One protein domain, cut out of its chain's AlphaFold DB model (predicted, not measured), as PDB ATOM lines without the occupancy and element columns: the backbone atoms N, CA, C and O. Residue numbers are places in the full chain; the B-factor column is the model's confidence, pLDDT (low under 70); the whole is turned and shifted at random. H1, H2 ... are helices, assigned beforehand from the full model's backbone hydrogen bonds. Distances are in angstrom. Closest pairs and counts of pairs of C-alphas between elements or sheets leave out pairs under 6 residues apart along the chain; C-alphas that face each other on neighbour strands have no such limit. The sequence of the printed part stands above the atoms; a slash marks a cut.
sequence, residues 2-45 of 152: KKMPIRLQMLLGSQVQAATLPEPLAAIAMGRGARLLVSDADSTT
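This is residues 2 to 45 of the 152 residues of the protein "Thiamine biosynthesis protein" of Desulfobulbaceae bacterium (UniProt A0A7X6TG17). With little regular structure, the model shows two short helices, H1 then H2, loosely side by side and running the same way, joined by a wide loop, residues 13 to 24. After H2 an unnamed stretch, residues 32 to 45, leads away as a tail that makes much of the length. The printed part has 44 residues, 16 of them in the two named helices, with no named strand; the class is all helix. It is compact, with a radius of gyration of the C-alphas of 10.6 A, and spans 33 by 23 by 18 A.

H1, residues 4 to 12, begins at C-alpha 4 (-37.651, 42.234, 28.597) and is 12.8 A long from first to last C-alpha. H2, residues 25 to 31, is 9.8 A long and ends at C-alpha 31 (-44.538, 55.327, 20.216).

H1 and H2 only just touch, with 3 pairs of C-alphas within 8 A; the closest, of Leu 8 and Ala 29, are 6.9 A apart. Their lines stand at a shallow tilt of 24 degrees, the same way. In H1 and H2 every O i to N i+4 pair is within hydrogen-bond range.

The C-alphas farthest apart, of Gly 13 and Thr 44, are 32.8 A apart. The link from H1 to H2 is long, with 12 residues. The printed part has no cut, and no printed residue is under 70 in pLDDT.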
ATOM      1  N   LYS A   2     -32.867  37.338  27.423       80.38
ATOM      2  CA  LYS A   2     -33.923  36.898  28.365       80.38
ATOM      3  C   LYS A   2     -34.705  38.059  28.999       80.38
ATOM      4  O   LYS A   2     -35.924  37.975  29.089       80.38
ATOM      5  N   LYS A   3     -34.043  39.157  29.377       88.31
ATOM      6  CA  LYS A   3     -34.671  40.296  30.077       88.31
ATOM      7  C   LYS A   3     -35.476  41.186  29.122       88.31
ATOM      8  O   LYS A   3     -34.922  41.660  28.131       88.31
ATOM      9  N   MET A   4     -36.745  41.446  29.447       90.88
ATOM     10  CA  MET A   4     -37.651  42.234  28.597       90.88
ATOM     11  C   MET A   4     -37.189  43.679  28.341       90.88
ATOM     12  O   MET A   4     -37.141  44.062  27.173       90.88
ATOM     13  N   PRO A   5     -36.760  44.465  29.352       89.50
ATOM     14  CA  PRO A   5     -36.306  45.838  29.110       89.50
ATOM     15  C   PRO A   5     -35.084  45.913  28.187       89.50
ATOM     16  O   PRO A   5     -34.980  46.820  27.369       89.50
ATOM     17  N   ILE A   6     -34.194  44.918  28.267       93.94
ATOM     18  CA  ILE A   6     -33.010  44.843  27.405       93.94
ATOM     19  C   ILE A   6     -33.424  44.588  25.951       93.94
ATOM     20  O   ILE A   6     -32.878  45.214  25.054       93.94
ATOM     21  N   ARG A   7     -34.423  43.726  25.694       95.50
ATOM     22  CA  ARG A   7     -34.941  43.516  24.327       95.50
ATOM     23  C   ARG A   7     -35.450  44.818  23.710       95.50
ATOM     24  O   ARG A   7     -35.121  45.100  22.564       95.50
ATOM     25  N   LEU A   8     -36.209  45.604  24.479       94.81
ATOM     26  CA  LEU A   8     -36.712  46.906  24.038       94.81
ATOM     27  C   LEU A   8     -35.561  47.874  23.727       94.81
ATOM     28  O   LEU A   8     -35.548  48.480  22.660       94.81
ATOM     29  N   GLN A   9     -34.577  47.993  24.624       94.56
ATOM     30  CA  GLN A   9     -33.405  48.851  24.412       94.56
ATOM     31  C   GLN A   9     -32.623  48.464  23.155       94.56
ATOM     32  O   GLN A   9     -32.255  49.336  22.376       94.56
ATOM     33  N   MET A  10     -32.411  47.166  22.928       96.25
ATOM     34  CA  MET A  10     -31.693  46.673  21.751       96.25
ATOM     35  C   MET A  10     -32.449  46.954  20.448       96.25
ATOM     36  O   MET A  10     -31.811  47.271  19.446       96.25
ATOM     37  N   LEU A  11     -33.784  46.858  20.455       96.88
ATOM     38  CA  LEU A  11     -34.612  47.212  19.299       96.88
ATOM     39  C   LEU A  11     -34.500  48.711  18.992       96.88
ATOM     40  O   LEU A  11     -34.194  49.091  17.866       96.88
ATOM     41  N   LEU A  12     -34.693  49.558  20.007       95.56
ATOM     42  CA  LEU A  12     -34.649  51.016  19.849       95.56
ATOM     43  C   LEU A  12     -33.242  51.542  19.529       95.56
ATOM     44  O   LEU A  12     -33.108  52.565  18.873       95.56
ATOM     45  N   GLY A  13     -32.197  50.840  19.973       96.25
ATOM     46  CA  GLY A  13     -30.799  51.139  19.659       96.25
ATOM     47  C   GLY A  13     -30.292  50.502  18.362       96.25
ATOM     48  O   GLY A  13     -29.081  50.463  18.160       96.25
ATOM     49  N   SER A  14     -31.177  49.941  17.528       95.00
ATOM     50  CA  SER A  14     -30.836  49.291  16.250       95.00
ATOM     51  C   SER A  14     -29.818  48.143  16.355       95.00
ATOM     52  O   SER A  14     -29.170  47.783  15.376       95.00
ATOM     53  N   GLN A  15     -29.682  47.529  17.533       97.06
ATOM     54  CA  GLN A  15     -28.802  46.375  17.752       97.06
ATOM     55  C   GLN A  15     -29.442  45.062  17.283       97.06
ATOM     56  O   GLN A  15     -28.748  44.069  17.069       97.06
ATOM     57  N   VAL A  16     -30.770  45.044  17.141       96.44
ATOM     58  CA  VAL A  16     -31.541  43.950  16.537       96.44
ATOM     59  C   VAL A  16     -32.533  44.517  15.528       96.44
ATOM     60  O   VAL A  16     -33.026  45.627  15.695       96.44
ATOM     61  N   GLN A  17     -32.852  43.733  14.497       96.00
ATOM     62  CA  GLN A  17     -33.795  44.139  13.446       96.00
ATOM     63  C   GLN A  17     -35.262  44.006  13.883       96.00
ATOM     64  O   GLN A  17     -36.118  44.748  13.414       96.00
ATOM     65  N   ALA A  18     -35.558  43.060  14.781       96.25
ATOM     66  CA  ALA A  18     -36.894  42.808  15.311       96.25
ATOM     67  C   ALA A  18     -36.811  42.230  16.734       96.25
ATOM     68  O   ALA A  18     -35.817  41.599  17.105       96.25
ATOM     69  N   ALA A  19     -37.867  42.421  17.527       95.31
ATOM     70  CA  ALA A  19     -37.996  41.840  18.860       95.31
ATOM     71  C   ALA A  19     -39.458  41.498  19.172       95.31
ATOM     72  O   ALA A  19     -40.359  42.254  18.821       95.31
ATOM     73  N   THR A  20     -39.684  40.394  19.887       93.69
ATOM     74  CA  THR A  20     -40.987  40.082  20.488       93.69
ATOM     75  C   THR A  20     -41.104  40.770  21.849       93.69
ATOM     76  O   THR A  20     -40.255  40.584  22.736       93.69
ATOM     77  N   LEU A  21     -42.144  41.590  22.007       93.31
ATOM     78  CA  LEU A  21     -42.408  42.410  23.188       93.31
ATOM     79  C   LEU A  21     -43.865  42.204  23.637       93.31
ATOM     80  O   LEU A  21     -44.747  42.270  22.789       93.31
ATOM     81  N   PRO A  22     -44.132  41.956  24.932       90.56
ATOM     82  CA  PRO A  22     -45.475  42.004  25.482       90.56
ATOM     83  C   PRO A  22     -45.902  43.461  25.673       90.56
ATOM     84  O   PRO A  22     -45.067  44.371  25.733       90.56
ATOM     85  N   GLU A  23     -47.191  43.675  25.881       86.94
ATOM     86  CA  GLU A  23     -47.674  44.964  26.360       86.94
ATOM     87  C   GLU A  23     -47.233  45.258  27.810       86.94
ATOM     88  O   GLU A  23     -47.040  44.324  28.598       86.94
ATOM     89  N   PRO A  24     -47.023  46.537  28.192       86.81
ATOM     90  CA  PRO A  24     -47.121  47.755  27.370       86.81
ATOM     91  C   PRO A  24     -45.838  48.073  26.566       86.81
ATOM     92  O   PRO A  24     -45.687  49.163  26.014       86.81
ATOM     93  N   LEU A  25     -44.840  47.177  26.547       90.75
ATOM     94  CA  LEU A  25     -43.538  47.456  25.918       90.75
ATOM     95  C   LEU A  25     -43.633  47.553  24.392       90.75
ATOM     96  O   LEU A  25     -42.855  48.299  23.796       90.75
ATOM     97  N   ALA A  26     -44.560  46.817  23.774       91.81
ATOM     98  CA  ALA A  26     -44.855  46.925  22.349       91.81
ATOM     99  C   ALA A  26     -45.398  48.322  22.004       91.81
ATOM    100  O   ALA A  26     -44.813  48.995  21.152       91.81
ATOM    101  N   ALA A  27     -46.402  48.812  22.743       88.50
ATOM    102  CA  ALA A  27     -46.909  50.175  22.583       88.50
ATOM    103  C   ALA A  27     -45.817  51.248  22.780       88.50
ATOM    104  O   ALA A  27     -45.707  52.175  21.978       88.50
ATOM    105  N   ILE A  28     -44.943  51.093  23.785       89.00
ATOM    106  CA  ILE A  28     -43.798  52.002  23.999       89.00
ATOM    107  C   ILE A  28     -42.838  51.993  22.806       89.00
ATOM    108  O   ILE A  28     -42.347  53.048  22.399       89.00
ATOM    109  N   ALA A  29     -42.527  50.816  22.256       93.56
ATOM    110  CA  ALA A  29     -41.645  50.710  21.099       93.56
ATOM    111  C   ALA A  29     -42.247  51.433  19.887       93.56
ATOM    112  O   ALA A  29     -41.549  52.199  19.222       93.56
ATOM    113  N   MET A  30     -43.544  51.229  19.638       92.06
ATOM    114  CA  MET A  30     -44.271  51.873  18.544       92.06
ATOM    115  C   MET A  30     -44.329  53.394  18.697       92.06
ATOM    116  O   MET A  30     -44.035  54.114  17.745       92.06
ATOM    117  N   GLY A  31     -44.590  53.893  19.910       88.94
ATOM    118  CA  GLY A  31     -44.538  55.327  20.216       88.94
ATOM    119  C   GLY A  31     -43.158  55.961  19.983       88.94
ATOM    120  O   GLY A  31     -43.053  57.174  19.826       88.94
ATOM    121  N   ARG A  32     -42.096  55.149  19.908       91.44
ATOM    122  CA  ARG A  32     -40.714  55.568  19.615       91.44
ATOM    123  C   ARG A  32     -40.256  55.220  18.196       91.44
ATOM    124  O   ARG A  32     -39.057  55.201  17.930       91.44
ATOM    125  N   GLY A  33     -41.195  54.955  17.291       91.94
ATOM    126  CA  GLY A  33     -40.922  54.753  15.867       91.94
ATOM    127  C   GLY A  33     -40.661  53.305  15.453       91.94
ATOM    128  O   GLY A  33     -40.372  53.063  14.282       91.94
ATOM    129  N   ALA A  34     -40.777  52.328  16.361       95.81
ATOM    130  CA  ALA A  34     -40.791  50.927  15.948       95.81
ATOM    131  C   ALA A  34     -42.081  50.605  15.175       95.81
ATOM    132  O   ALA A  34     -43.139  51.186  15.411       95.81
ATOM    133  N   ARG A  35     -42.007  49.633  14.265       95.56
ATOM    134  CA  ARG A  35     -43.156  49.172  13.479       95.56
ATOM    135  C   ARG A  35     -43.623  47.806  13.972       95.56
ATOM    136  O   ARG A  35     -42.810  46.897  14.118       95.56
ATOM    137  N   LEU A  36     -44.934  47.651  14.156       94.88
ATOM    138  CA  LEU A  36     -45.550  46.345  14.380       94.88
ATOM    139  C   LEU A  36     -45.426  45.494  13.108       94.88
ATOM    140  O   LEU A  36     -45.856  45.916  12.033       94.88
ATOM    141  N   LEU A  37     -44.810  44.316  13.231       94.75
ATOM    142  CA  LEU A  37     -44.685  43.350  12.133       94.75
ATOM    143  C   LEU A  37     -45.788  42.290  12.181       94.75
ATOM    144  O   LEU A  37     -46.342  41.937  11.148       94.75
ATOM    145  N   VAL A  38     -46.070  41.782  13.380       92.12
ATOM    146  CA  VAL A  38     -47.086  40.765  13.656       92.12
ATOM    147  C   VAL A  38     -47.521  40.890  15.115       92.12
ATOM    148  O   VAL A  38     -46.681  41.186  15.971       92.12
ATOM    149  N   SER A  39     -48.802  40.658  15.387       89.94
ATOM    150  CA  SER A  39     -49.364  40.558  16.734       89.94
ATOM    151  C   SER A  39     -50.075  39.220  16.907       89.94
ATOM    152  O   SER A  39     -50.736  38.745  15.986       89.94
ATOM    153  N   ASP A  40     -49.971  38.603  18.085       86.38
ATOM    154  CA  ASP A  40     -50.796  37.434  18.416       86.38
ATOM    155  C   ASP A  40     -52.271  37.814  18.612       86.38
ATOM    156  O   ASP A  40     -53.140  36.961  18.454       86.38
ATOM    157  N   ALA A  41     -52.564  39.096  18.855       83.12
ATOM    158  CA  ALA A  41     -53.924  39.632  18.874       83.12
ATOM    159  C   ALA A  41     -54.632  39.577  17.505       83.12
ATOM    160  O   ALA A  41     -55.858  39.612  17.465       83.12
ATOM    161  N   ASP A  42     -53.882  39.462  16.401       84.50
ATOM    162  CA  ASP A  42     -54.445  39.333  15.047       84.50
ATOM    163  C   ASP A  42     -54.846  37.878  14.719       84.50
ATOM    164  O   ASP A  42     -55.423  37.599  13.667       84.50
ATOM    165  N   SER A  43     -54.521  36.929  15.603       83.69
ATOM    166  CA  SER A  43     -54.885  35.519  15.457       83.69
ATOM    167  C   SER A  43     -56.357  35.290  15.798       83.69
ATOM    168  O   SER A  43     -56.873  35.822  16.779       83.69
ATOM    169  N   THR A  44     -57.020  34.398  15.056       78.62
ATOM    170  CA  THR A  44     -58.384  33.938  15.389       78.62
ATOM    171  C   THR A  44     -58.448  33.205  16.727       78.62
ATOM    172  O   THR A  44     -59.514  33.110  17.331       78.62
ATOM    173  N   THR A  45     -57.311  32.678  17.182       76.31
ATOM    174  CA  THR A  45     -57.186  31.934  18.432       76.31
ATOM    175  C   THR A  45     -56.070  32.544  19.261       76.31
ATOM    176  O   THR A  45     -54.906  32.531  18.852       76.31
TER     177      THR A  45